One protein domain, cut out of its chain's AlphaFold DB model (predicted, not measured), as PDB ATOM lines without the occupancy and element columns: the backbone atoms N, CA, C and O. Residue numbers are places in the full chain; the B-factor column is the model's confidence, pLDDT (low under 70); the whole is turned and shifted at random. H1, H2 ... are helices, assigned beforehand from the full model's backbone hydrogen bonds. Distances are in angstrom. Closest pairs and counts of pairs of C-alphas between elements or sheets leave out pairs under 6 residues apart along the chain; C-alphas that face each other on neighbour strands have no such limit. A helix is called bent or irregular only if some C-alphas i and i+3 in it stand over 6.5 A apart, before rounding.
ATOM      1  N   ASP A 160      -2.298  37.930  42.238       77.31
ATOM      2  CA  ASP A 160      -3.714  38.198  42.489       77.31
ATOM      3  C   ASP A 160      -4.562  36.927  42.418       77.31
ATOM      4  O   ASP A 160      -5.412  36.703  43.282       77.31
ATOM      5  N   HIS A 161      -4.303  36.030  41.461       80.62
ATOM      6  CA  HIS A 161      -4.935  34.708  41.457       80.62
ATOM      7  C   HIS A 161      -4.648  33.945  42.756       80.62
ATOM      8  O   HIS A 161      -5.561  33.394  43.376       80.62
ATOM      9  N   GLN A 162      -3.398  33.969  43.221       82.75
ATOM     10  CA  GLN A 162      -3.008  33.290  44.450       82.75
ATOM     11  C   GLN A 162      -3.690  33.894  45.687       82.75
ATOM     12  O   GLN A 162      -4.145  33.145  46.550       82.75
ATOM     13  N   ARG A 163      -3.864  35.222  45.742       87.50
ATOM     14  CA  ARG A 163      -4.677  35.891  46.775       87.50
ATOM     15  C   ARG A 163      -6.134  35.437  46.749       87.50
ATOM     16  O   ARG A 163      -6.690  35.138  47.800       87.50
ATOM     17  N   HIS A 164      -6.748  35.330  45.572       89.31
ATOM     18  CA  HIS A 164      -8.123  34.839  45.467       89.31
ATOM     19  C   HIS A 164      -8.257  33.387  45.947       89.31
ATOM     20  O   HIS A 164      -9.210  33.065  46.656       89.31
ATOM     21  N   LEU A 165      -7.292  32.519  45.624       89.94
ATOM     22  CA  LEU A 165      -7.272  31.143  46.125       89.94
ATOM     23  C   LEU A 165      -7.103  31.075  47.648       89.94
ATOM     24  O   LEU A 165      -7.721  30.219  48.281       89.94
ATOM     25  N   LEU A 166      -6.318  31.980  48.246       87.69
ATOM     26  CA  LEU A 166      -6.224  32.107  49.703       87.69
ATOM     27  C   LEU A 166      -7.579  32.491  50.308       87.69
ATOM     28  O   LEU A 166      -8.029  31.808  51.218       87.69
ATOM     29  N   THR A 167      -8.289  33.472  49.743       91.06
ATOM     30  CA  THR A 167      -9.650  33.835  50.185       91.06
ATOM     31  C   THR A 167     -10.615  32.647  50.121       91.06
ATOM     32  O   THR A 167     -11.387  32.419  51.050       91.06
ATOM     33  N   ILE A 168     -10.565  31.856  49.043       91.19
ATOM     34  CA  ILE A 168     -11.389  30.646  48.887       91.19
ATOM     35  C   ILE A 168     -11.032  29.599  49.949       91.19
ATOM     36  O   ILE A 168     -11.921  28.976  50.535       91.19
ATOM     37  N   ARG A 169      -9.736  29.409  50.212       91.81
ATOM     38  CA  ARG A 169      -9.242  28.473  51.225       91.81
ATOM     39  C   ARG A 169      -9.641  28.889  52.632       91.81
ATOM     40  O   ARG A 169     -10.164  28.065  53.374       91.81
ATOM     41  N   ASP A 170      -9.433  30.149  52.981       90.12
ATOM     42  CA  ASP A 170      -9.708  30.680  54.314       90.12
ATOM     43  C   ASP A 170     -11.227  30.716  54.592       90.12
ATOM     44  O   ASP A 170     -11.659  30.607  55.738       90.12
ATOM     45  N   ALA A 171     -12.056  30.751  53.543       89.94
ATOM     46  CA  ALA A 171     -13.504  30.548  53.631       89.94
ATOM     47  C   ALA A 171     -13.938  29.073  53.777       89.94
ATOM     48  O   ALA A 171     -15.137  28.809  53.887       89.94
ATOM     49  N   GLY A 172     -13.001  28.119  53.766       91.25
ATOM     50  CA  GLY A 172     -13.272  26.681  53.857       91.25
ATOM     51  C   GLY A 172     -13.789  26.046  52.561       91.25
ATOM     52  O   GLY A 172     -14.317  24.940  52.596       91.25
ATOM     53  N   LEU A 173     -13.647  26.717  51.412       92.31
ATOM     54  CA  LEU A 173     -14.222  26.289  50.129       92.31
ATOM     55  C   LEU A 173     -13.209  25.632  49.178       92.31
ATOM     56  O   LEU A 173     -13.504  25.450  47.997       92.31
ATOM     57  N   SER A 174     -12.023  25.238  49.654       91.56
ATOM     58  CA  SER A 174     -11.000  24.606  48.801       91.56
ATOM     59  C   SER A 174     -11.490  23.331  48.115       91.56
ATOM     60  O   SER A 174     -11.257  23.156  46.923       91.56
ATOM     61  N   SER A 175     -12.196  22.456  48.834       90.00
ATOM     62  CA  SER A 175     -12.743  21.211  48.274       90.00
ATOM     63  C   SER A 175     -13.828  21.476  47.227       90.00
ATOM     64  O   SER A 175     -13.869  20.811  46.189       90.00
ATOM     65  N   VAL A 176     -14.671  22.482  47.473       93.19
ATOM     66  CA  VAL A 176     -15.728  22.940  46.561       93.19
ATOM     67  C   VAL A 176     -15.110  23.504  45.281       93.19
ATOM     68  O   VAL A 176     -15.490  23.105  44.182       93.19
ATOM     69  N   TRP A 177     -14.092  24.358  45.409       92.19
ATOM     70  CA  TRP A 177     -13.339  24.904  44.281       92.19
ATOM     71  C   TRP A 177     -12.650  23.815  43.455       92.19
ATOM     72  O   TRP A 177     -12.800  23.775  42.237       92.19
ATOM     73  N   SER A 178     -11.940  22.878  44.091       90.38
ATOM     74  CA  SER A 178     -11.303  21.766  43.375       90.38
ATOM     75  C   SER A 178     -12.322  20.882  42.652       90.38
ATOM     76  O   SER A 178     -12.080  20.464  41.519       90.38
ATOM     77  N   SER A 179     -13.478  20.625  43.272       88.69
ATOM     78  CA  SER A 179     -14.566  19.853  42.658       88.69
ATOM     79  C   SER A 179     -15.148  20.569  41.445       88.69
ATOM     80  O   SER A 179     -15.346  19.941  40.405       88.69
ATOM     81  N   TRP A 180     -15.339  21.884  41.551       90.19
ATOM     82  CA  TRP A 180     -15.780  22.747  40.462       90.19
ATOM     83  C   TRP A 180     -14.806  22.734  39.281       90.19
ATOM     84  O   TRP A 180     -15.188  22.414  38.156       90.19
ATOM     85  N   VAL A 181     -13.524  23.006  39.538       90.69
ATOM     86  CA  VAL A 181     -12.470  23.015  38.512       90.69
ATOM     87  C   VAL A 181     -12.384  21.667  37.799       90.69
ATOM     88  O   VAL A 181     -12.305  21.627  36.570       90.69
ATOM     89  N   ARG A 182     -12.450  20.564  38.556       86.44
ATOM     90  CA  ARG A 182     -12.440  19.207  38.003       86.44
ATOM     91  C   ARG A 182     -13.677  18.928  37.153       86.44
ATOM     92  O   ARG A 182     -13.534  18.370  36.073       86.44
ATOM     93  N   HIS A 183     -14.862  19.313  37.623       84.94
ATOM     94  CA  HIS A 183     -16.114  19.116  36.892       84.94
ATOM     95  C   HIS A 183     -16.107  19.841  35.540       84.94
ATOM     96  O   HIS A 183     -16.539  19.279  34.539       84.94
ATOM     97  N   LEU A 184     -15.561  21.059  35.493       82.31
ATOM     98  CA  LEU A 184     -15.464  21.830  34.253       82.31
ATOM     99  C   LEU A 184     -14.299  21.427  33.345       82.31
ATOM    100  O   LEU A 184     -14.248  21.882  32.204       82.31
ATOM    101  N   GLY A 185     -13.322  20.665  33.848       80.75
ATOM    102  CA  GLY A 185     -12.029  20.521  33.175       80.75
ATOM    103  C   GLY A 185     -11.357  21.881  32.936       80.75
ATOM    104  O   GLY A 185     -10.764  22.106  31.882       80.75
ATOM    105  N   ALA A 186     -11.511  22.823  33.875       78.38
ATOM    106  CA  ALA A 186     -11.128  24.218  33.673       78.38
ATOM    107  C   ALA A 186      -9.600  24.381  33.588       78.38
ATOM    108  O   ALA A 186      -8.872  24.088  34.541       78.38
ATOM    109  N   ALA A 187      -9.116  24.917  32.463       78.06
ATOM    110  CA  ALA A 187      -7.716  25.300  32.296       78.06
ATOM    111  C   ALA A 187      -7.322  26.414  33.283       78.06
ATOM    112  O   ALA A 187      -8.176  27.161  33.761       78.06
ATOM    113  N   GLN A 188      -6.022  26.564  33.553       77.75
ATOM    114  CA  GLN A 188      -5.509  27.560  34.504       77.75
ATOM    115  C   GLN A 188      -6.007  28.983  34.197       77.75
ATOM    116  O   GLN A 188      -6.436  29.694  35.094       77.75
ATOM    117  N   THR A 189      -6.066  29.367  32.924       75.00
ATOM    118  CA  THR A 189      -6.589  30.674  32.491       75.00
ATOM    119  C   THR A 189      -8.060  30.880  32.862       75.00
ATOM    120  O   THR A 189      -8.475  31.982  33.215       75.00
ATOM    121  N   THR A 190      -8.873  29.823  32.821       78.81
ATOM    122  CA  THR A 190     -10.271  29.859  33.270       78.81
ATOM    123  C   THR A 190     -10.363  29.960  34.789       78.81
ATOM    124  O   THR A 190     -11.211  30.686  35.301       78.81
ATOM    125  N   GLN A 191      -9.478  29.275  35.514       83.75
ATOM    126  CA  GLN A 191      -9.392  29.374  36.972       83.75
ATOM    127  C   GLN A 191      -9.007  30.794  37.410       83.75
ATOM    128  O   GLN A 191      -9.650  31.350  38.297       83.75
ATOM    129  N   GLU A 192      -8.028  31.406  36.740       83.56
ATOM    130  CA  GLU A 192      -7.604  32.796  36.948       83.56
ATOM    131  C   GLU A 192      -8.730  33.795  36.650       83.56
ATOM    132  O   GLU A 192      -8.904  34.761  37.391       83.56
ATOM    133  N   ALA A 193      -9.547  33.538  35.624       83.94
ATOM    134  CA  ALA A 193     -10.705  34.370  35.306       83.94
ATOM    135  C   ALA A 193     -11.865  34.213  36.309       83.94
ATOM    136  O   ALA A 193     -12.584  35.174  36.569       83.94
ATOM    137  N   GLN A 194     -12.071  33.019  36.876       89.19
ATOM    138  CA  GLN A 194     -13.194  32.743  37.783       89.19
ATOM    139  C   GLN A 194     -12.881  33.035  39.256       89.19
ATOM    140  O   GLN A 194     -13.786  33.411  40.007       89.19
ATOM    141  N   SER A 195     -11.620  32.904  39.686       89.69
ATOM    142  CA  SER A 195     -11.227  33.095  41.088       89.69
ATOM    143  C   SER A 195     -11.591  34.468  41.680       89.69
ATOM    144  O   SER A 195     -12.021  34.494  42.835       89.69
ATOM    145  N   PRO A 196     -11.517  35.601  40.942       90.62
ATOM    146  CA  PRO A 196     -11.905  36.904  41.482       90.62
ATOM    147  C   PRO A 196     -13.404  36.979  41.792       90.62
ATOM    148  O   PRO A 196     -13.804  37.567  42.793       90.62
ATOM    149  N   HIS A 197     -14.249  36.347  40.971       92.06
ATOM    150  CA  HIS A 197     -15.696  36.304  41.202       92.06
ATOM    151  C   HIS A 197     -16.042  35.492  42.448       92.06
ATOM    152  O   HIS A 197     -16.849  35.933  43.260       92.06
ATOM    153  N   TRP A 198     -15.391  34.342  42.631       94.00
ATOM    154  CA  TRP A 198     -15.551  33.530  43.834       94.00
ATOM    155  C   TRP A 198     -15.116  34.285  45.087       94.00
ATOM    156  O   TRP A 198     -15.864  34.333  46.061       94.00
ATOM    157  N   ALA A 199     -13.943  34.924  45.048       92.25
ATOM    158  CA  ALA A 199     -13.462  35.745  46.154       92.25
ATOM    159  C   ALA A 199     -14.443  36.881  46.486       92.25
ATOM    160  O   ALA A 199     -14.757  37.088  47.657       92.25
ATOM    161  N   LYS A 200     -14.990  37.555  45.468       92.56
ATOM    162  CA  LYS A 200     -16.007  38.595  45.649       92.56
ATOM    163  C   LYS A 200     -17.285  38.049  46.292       92.56
ATOM    164  O   LYS A 200     -17.737  38.598  47.286       92.56
ATOM    165  N   TRP A 201     -17.836  36.938  45.803       93.69
ATOM    166  CA  TRP A 201     -19.046  36.346  46.391       93.69
ATOM    167  C   TRP A 201     -18.845  35.899  47.843       93.69
ATOM    168  O   TRP A 201     -19.755  36.012  48.664       93.69
ATOM    169  N   ILE A 202     -17.647  35.425  48.188       93.25
ATOM    170  CA  ILE A 202     -17.281  35.110  49.573       93.25
ATOM    171  C   ILE A 202     -17.282  36.378  50.434       93.25
ATOM    172  O   ILE A 202     -17.859  36.359  51.521       93.25
ATOM    173  N   GLN A 203     -16.681  37.468  49.948       90.62
ATOM    174  CA  GLN A 203     -16.667  38.769  50.630       90.62
ATOM    175  C   GLN A 203     -18.077  39.359  50.785       90.62
ATOM    176  O   GLN A 203     -18.393  39.902  51.839       90.62
ATOM    177  N   ASP A 204     -18.956  39.142  49.803       87.19
ATOM    178  CA  ASP A 204     -20.382  39.502  49.849       87.19
ATOM    179  C   ASP A 204     -21.197  38.594  50.809       87.19
ATOM    180  O   ASP A 204     -22.421  38.711  50.946       87.19
ATOM    181  N   GLY A 205     -20.533  37.651  51.489       89.94
ATOM    182  CA  GLY A 205     -21.127  36.753  52.475       89.94
ATOM    183  C   GLY A 205     -22.000  35.655  51.865       89.94
ATOM    184  O   GLY A 205     -22.879  35.134  52.556       89.94
ATOM    185  N   LEU A 206     -21.791  35.309  50.592       91.44
ATOM    186  CA  LEU A 206     -22.563  34.304  49.846       91.44
ATOM    187  C   LEU A 206     -21.935  32.903  49.897       91.44
ATOM    188  O   LEU A 206     -22.323  32.026  49.133       91.44
ATOM    189  N   LYS A 207     -20.980  32.654  50.802       92.81
ATOM    190  CA  LYS A 207     -20.211  31.395  50.862       92.81
ATOM    191  C   LYS A 207     -21.068  30.118  50.914       92.81
ATOM    192  O   LYS A 207     -20.726  29.139  50.263       92.81
ATOM    193  N   ALA A 208     -22.175  30.130  51.663       89.94
ATOM    194  CA  ALA A 208     -23.058  28.968  51.803       89.94
ATOM    195  C   ALA A 208     -23.820  28.695  50.500       89.94
ATOM    196  O   ALA A 208     -23.825  27.576  50.000       89.94
ATOM    197  N   VAL A 209     -24.361  29.760  49.907       91.62
ATOM    198  CA  VAL A 209     -25.041  29.714  48.612       91.62
ATOM    199  C   VAL A 209     -24.079  29.248  47.516       91.62
ATOM    200  O   VAL A 209     -24.459  28.488  46.634       91.62
ATOM    201  N   LEU A 210     -22.822  29.697  47.560       93.12
ATOM    202  CA  LEU A 210     -21.794  29.308  46.599       93.12
ATOM    203  C   LEU A 210     -21.502  27.804  46.673       93.12
ATOM    204  O   LEU A 210     -21.435  27.156  45.632       93.12
ATOM    205  N   ALA A 211     -21.372  27.246  47.880       93.25
ATOM    206  CA  ALA A 211     -21.171  25.810  48.073       93.25
ATOM    207  C   ALA A 211     -22.359  24.991  47.546       93.25
ATOM    208  O   ALA A 211     -22.173  24.102  46.716       93.25
ATOM    209  N   GLU A 212     -23.577  25.352  47.949       91.25
ATOM    210  CA  GLU A 212     -24.797  24.661  47.530       91.25
ATOM    211  C   GLU A 212     -25.030  24.780  46.015       91.25
ATOM    212  O   GLU A 212     -25.322  23.798  45.337       91.25
ATOM    213  N   GLY A 213     -24.832  25.972  45.449       90.19
ATOM    214  CA  GLY A 213     -24.974  26.213  44.015       90.19
ATOM    215  C   GLY A 213     -23.987  25.391  43.187       90.19
ATOM    216  O   GLY A 213     -24.346  24.894  42.118       90.19
ATOM    217  N   VAL A 214     -22.758  25.199  43.675       92.12
ATOM    218  CA  VAL A 214     -21.768  24.321  43.034       92.12
ATOM    219  C   VAL A 214     -22.219  22.863  43.083       92.12
ATOM    220  O   VAL A 214     -22.180  22.196  42.051       92.12
ATOM    221  N   GLU A 215     -22.694  22.377  44.230       90.50
ATOM    222  CA  GLU A 215     -23.214  21.010  44.359       90.50
ATOM    223  C   GLU A 215     -24.411  20.762  43.439       90.50
ATOM    224  O   GLU A 215     -24.411  19.785  42.691       90.50
ATOM    225  N   GLN A 216     -25.379  21.682  43.406       87.81
ATOM    226  CA  GLN A 216     -26.528  21.617  42.498       87.81
ATOM    227  C   GLN A 216     -26.091  21.600  41.030       87.81
ATOM    228  O   GLN A 216     -26.640  20.850  40.222       87.81
ATOM    229  N   THR A 217     -25.075  22.391  40.680       87.56
ATOM    230  CA  THR A 217     -24.561  22.434  39.309       87.56
ATOM    231  C   THR A 217     -23.910  21.109  38.913       87.56
ATOM    232  O   THR A 217     -24.173  20.580  37.835       87.56
ATOM    233  N   ILE A 218     -23.082  20.550  39.798       87.44
ATOM    234  CA  ILE A 218     -22.401  19.274  39.561       87.44
ATOM    235  C   ILE A 218     -23.421  18.130  39.495       87.44
ATOM    236  O   ILE A 218     -23.324  17.286  38.604       87.44
ATOM    237  N   ALA A 219     -24.415  18.122  40.388       85.44
ATOM    238  CA  ALA A 219     -25.492  17.134  40.405       85.44
ATOM    239  C   ALA A 219     -26.374  17.209  39.148       85.44
ATOM    240  O   ALA A 219     -26.789  16.176  38.626       85.44
ATOM    241  N   GLY A 220     -26.617  18.415  38.622       78.06
ATOM    242  CA  GLY A 220     -27.340  18.622  37.366       78.06
ATOM    243  C   GLY A 220     -26.601  18.078  36.137       78.06
ATOM    244  O   GLY A 220     -27.240  17.675  35.160       78.06
ATOM    245  N   GLY A 221     -25.267  18.019  36.175       77.00
ATOM    246  CA  GLY A 221     -24.443  17.400  35.137       77.00
ATOM    247  C   GLY A 221     -24.780  17.897  33.726       77.00
ATOM    248  O   GLY A 221     -24.834  19.098  33.469       77.00
ATOM    249  N   ALA A 222     -25.049  16.966  32.804       68.25
ATOM    250  CA  ALA A 222     -25.337  17.268  31.399       68.25
ATOM    251  C   ALA A 222     -26.631  18.076  31.167       68.25
ATOM    252  O   ALA A 222     -26.803  18.634  30.085       68.25
ATOM    253  N   SER A 223     -27.536  18.164  32.151       72.56
ATOM    254  CA  SER A 223     -28.751  18.988  32.027       72.56
ATOM    255  C   SER A 223     -28.452  20.490  32.079       72.56
ATOM    256  O   SER A 223     -29.247  21.306  31.608       72.56
ATOM    257  N   ILE A 224     -27.281  20.869  32.597       75.44
ATOM    258  CA  ILE A 224     -26.838  22.255  32.674       75.44
ATOM    259  C   ILE A 224     -25.836  22.502  31.548       75.44
ATOM    260  O   ILE A 224     -24.632  22.315  31.691       75.44
ATOM    261  N   ASN A 225     -26.346  22.994  30.415       70.31
ATOM    262  CA  ASN A 225     -25.541  23.303  29.225       70.31
ATOM    263  C   ASN A 225     -24.416  24.326  29.483       70.31
ATOM    264  O   ASN A 225     -23.458  24.400  28.714       70.31
ATOM    265  N   ASN A 226     -24.532  25.148  30.535       82.00
ATOM    266  CA  ASN A 226     -23.500  26.104  30.929       82.00
ATOM    267  C   ASN A 226     -23.423  26.252  32.462       82.00
ATOM    268  O   ASN A 226     -24.099  27.119  33.032       82.00
ATOM    269  N   PRO A 227     -22.588  25.432  33.124       82.06
ATOM    270  CA  PRO A 227     -22.417  25.435  34.575       82.06
ATOM    271  C   PRO A 227     -22.075  26.812  35.148       82.06
ATOM    272  O   PRO A 227     -22.685  27.265  36.115       82.06
ATOM    273  N   TRP A 228     -21.132  27.524  34.523       86.81
ATOM    274  CA  TRP A 228     -20.693  28.838  34.996       86.81
ATOM    275  C   TRP A 228     -21.815  29.877  34.947       86.81
ATOM    276  O   TRP A 228     -21.971  30.665  35.883       86.81
ATOM    277  N   ARG A 229     -22.618  29.876  33.875       83.06
ATOM    278  CA  ARG A 229     -23.764  30.785  33.735       83.06
ATOM    279  C   ARG A 229     -24.832  30.492  34.782       83.06
ATOM    280  O   ARG A 229     -25.384  31.435  35.341       83.06
ATOM    281  N   PHE A 230     -25.102  29.215  35.041       87.50
ATOM    282  CA  PHE A 230     -26.046  28.809  36.077       87.50
ATOM    283  C   PHE A 230     -25.595  29.314  37.452       87.50
ATOM    284  O   PHE A 230     -26.327  30.069  38.092       87.50
ATOM    285  N   LEU A 231     -24.353  29.013  37.848       90.56
ATOM    286  CA  LEU A 231     -23.803  29.444  39.133       90.56
ATOM    287  C   LEU A 231     -23.777  30.974  39.259       90.56
ATOM    288  O   LEU A 231     -24.257  31.530  40.243       90.56
ATOM    289  N   SER A 232     -23.288  31.675  38.234       88.19
ATOM    290  CA  SER A 232     -23.236  33.143  38.228       88.19
ATOM    291  C   SER A 232     -24.626  33.777  38.311       88.19
ATOM    292  O   SER A 232     -24.795  34.802  38.968       88.19
ATOM    293  N   GLY A 233     -25.626  33.184  37.652       88.12
ATOM    294  CA  GLY A 233     -27.017  33.626  37.727       88.12
ATOM    295  C   GLY A 233     -27.593  33.467  39.133       88.12
ATOM    296  O   GLY A 233     -28.207  34.400  39.649       88.12
ATOM    297  N   LEU A 234     -27.324  32.328  39.776       90.06
ATOM    298  CA  LEU A 234     -27.739  32.052  41.151       90.06
ATOM    299  C   LEU A 234     -27.114  33.060  42.129       90.06
ATOM    300  O   LEU A 234     -27.828  33.667  42.927       90.06
ATOM    301  N   MET A 235     -25.809  33.320  42.003       92.56
ATOM    302  CA  MET A 235     -25.104  34.303  42.837       92.56
ATOM    303  C   MET A 235     -25.640  35.725  42.647       92.56
ATOM    304  O   MET A 235     -25.867  36.431  43.628       92.56
ATOM    305  N   LYS A 236     -25.883  36.151  41.399       90.38
ATOM    306  CA  LYS A 236     -26.451  37.479  41.105       90.38
ATOM    307  C   LYS A 236     -27.840  37.650  41.714       90.38
ATOM    308  O   LYS A 236     -28.102  38.679  42.327       90.38
ATOM    309  N   LYS A 237     -28.702  36.637  41.581       89.06
ATOM    310  CA  LYS A 237     -30.048  36.649  42.164       89.06
ATOM    311  C   LYS A 237     -29.987  36.818  43.686       89.06
ATOM    312  O   LYS A 237     -30.652  37.691  44.229       89.06
ATOM    313  N   GLN A 238     -29.126  36.053  44.355       89.69
ATOM    314  CA  GLN A 238     -28.962  36.120  45.812       89.69
ATOM    315  C   GLN A 238     -28.345  37.439  46.295       89.69
ATOM    316  O   GLN A 238     -28.767  37.993  47.311       89.69
ATOM    317  N   ALA A 239     -27.389  37.994  45.547       86.81
ATOM    318  CA  ALA A 239     -26.848  39.320  45.832       86.81
ATOM    319  C   ALA A 239     -27.933  40.408  45.736       86.81
ATOM    320  O   ALA A 239     -28.011  41.279  46.602       86.81
ATOM    321  N   GLN A 240     -28.796  40.335  44.717       85.88
ATOM    322  CA  GLN A 240     -29.893  41.281  44.524       85.88
ATOM    323  C   GLN A 240     -30.956  41.163  45.625       85.88
ATOM    324  O   GLN A 240     -31.375  42.183  46.167       85.88
ATOM    325  N   GLU A 241     -31.335  39.941  46.012       86.62
ATOM    326  CA  GLU A 241     -32.290  39.691  47.102       86.62
ATOM    327  C   GLU A 241     -31.803  40.285  48.435       86.62
ATOM    328  O   GLU A 241     -32.564  40.960  49.136       86.62
ATOM    329  N   ARG A 242     -30.510  40.135  48.751       82.12
ATOM    330  CA  ARG A 242     -29.902  40.761  49.936       82.12
ATOM    331  C   ARG A 242     -29.894  42.283  49.873       82.12
ATOM    332  O   ARG A 242     -30.145  42.931  50.885       82.12
ATOM    333  N   GLN A 243     -29.625  42.862  48.705       78.88
ATOM    334  CA  GLN A 243     -29.684  44.314  48.534       78.88
ATOM    335  C   GLN A 243     -31.107  44.837  48.750       78.88
ATOM    336  O   GLN A 243     -31.284  45.801  49.490       78.88
ATOM    337  N   THR A 244     -32.125  44.168  48.201       76.38
ATOM    338  CA  THR A 244     -33.527  44.547  48.432       76.38
ATOM    339  C   THR A 244     -33.960  44.389  49.888       76.38
ATOM    340  O   THR A 244     -34.665  45.258  50.398       76.38
ATOM    341  N   ALA A 245     -33.509  43.339  50.583       71.56
ATOM    342  CA  ALA A 245     -33.806  43.142  52.002       71.56
ATOM    343  C   ALA A 245     -33.175  44.245  52.868       71.56
ATOM    344  O   ALA A 245     -33.855  44.843  53.702       71.56
ATOM    345  N   ASN A 246     -31.913  44.590  52.605       66.44
ATOM    346  CA  ASN A 246     -31.228  45.661  53.325       66.44
ATOM    347  C   ASN A 246     -31.868  47.032  53.052       66.44
ATOM    348  O   ASN A 246     -32.049  47.809  53.981       66.44
ATOM    349  N   SER A 247     -32.274  47.329  51.812       61.56
ATOM    350  CA  SER A 247     -32.976  48.583  51.494       61.56
ATOM    351  C   SER A 247     -34.363  48.679  52.137       61.56
ATOM    352  O   SER A 247     -34.765  49.767  52.554       61.56
ATOM    353  N   ALA A 248     -35.095  47.569  52.261       58.12
ATOM    354  CA  ALA A 248     -36.384  47.555  52.952       58.12
ATOM    355  C   ALA A 248     -36.230  47.853  54.455       58.12
ATOM    356  O   ALA A 248     -37.026  48.604  55.021       58.12
ATOM    357  N   GLN A 249     -35.165  47.342  55.076       53.41
ATOM    358  CA  GLN A 249     -34.919  47.493  56.509       53.41
ATOM    359  C   GLN A 249     -34.471  48.920  56.882       53.41
ATOM    360  O   GLN A 249     -34.987  49.492  57.838       53.41
TER     361      GLN A 249
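AT A GLANCE: This is residues 160 to 249 of the 308 residues of an uncharacterized protein of Deinococcus peraridilitoris (strain DSM 19664 / LMG 22246 / CIP 109416 / KR-200) (UniProt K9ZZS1). What would one see first in this model? The long last helix, H5, folds back along H4 as a helical hairpin shaped like an open V, and H2 packs on H4, while H1 crosses H3 as a second pair. The last residues of H5, 243 to 249, stick out at one end of the longest axis. What are the counts and the size? The printed part has 90 residues with five named helices, in the order H1, H2, H3, H4, H5, and no named strand; the class is all helix. The whole is compact, with a radius of gyration of the C-alphas of 13.2 A, and its C-alphas span 42 by 33 by 20 A.

HOW THE PARTS SIT: What stands beside the longest helix? H5, residues 227 to 249, touches H4, residues 207 to 223, with residues 227 to 235 alone, and the closest C-alphas are those of Gly 213 and Leu 231, 6.0 A apart. They form a helical hairpin, running opposite ways at a steep tilt of 35.4 degrees, only just past shallow. H3, residues 188 to 203, is close to H5 but not clearly touching: the closest C-alphas, of Trp 201 and Met 235, are 7.3 A apart, and the two run the same way at a shallow tilt of 18 degrees. What else touches H4, the hub, which touches three helices? H4 touches H2, residues 174 to 184, with residues 211 to 218 alone; the closest C-alphas, of Val 176 and Ala 211, are 6.3 A apart, and the two run the same way at a shallow tilt of 24 degrees. H3 and H4 touch only at the corner by their link, and only just, with 3 pairs of C-alphas within 8 A, the closest those of Trp 201 and Lys 207 at 6.8 A. H3, H4 and H5 form an up and down bundle, each running against the one before it. Where is the first helix? H1, residues 160 to 170, touches H3, running the same way at a steep tilt of 51 degrees, with the C-alphas of His 164 and Ala 199 closest at 5.5 A. H1 and H2 touch only at the corner, and only just, with 3 pairs of C-alphas within 8 A, the closest those of Ile 168 and Ser 174 at 6.1 A. H1 is apart from H4 and H5. How do the helix backbones run? In H1, H2 and H5 every O i to N i+4 pair is within hydrogen-bond range, in H3 10 of 12 and in H4 11 of 13.

IN THESE COORDINATES: How long are the helices? From first to last C-alpha H5 measures 33.5 A, H4 24.1 A, H3 22.6 A, H2 15.5 A and H1 15.2 A. Where can they be found? H1 begins at C-alpha 160, (-3.714, 38.198, 42.489), and H4 at C-alpha 207, (-20.211, 31.395, 50.862). H5 ends at C-alpha 249, (-34.919, 47.493, 56.509). Where are helices uneven? H4 is irregular, with C-alphas 219 and 222 9.0 A apart, and has a kink of 35 degrees near residue 217. H3 is irregular, but only just, with C-alphas 193 and 196 6.8 A apart, and has a kink of 28 degrees near residue 195.

THE WHOLE: How far does it reach? The two C-alphas farthest apart are those of Ala 187 and Gln 249, at 42.6 A. Is the printed part unbroken? It has no cut, and the four links between helices in turn are tight, of 3 residues each. Where is confidence low? The mean pLDDT of the printed part is 85.4, and residue 222 and residues 246 to 249 are under 70.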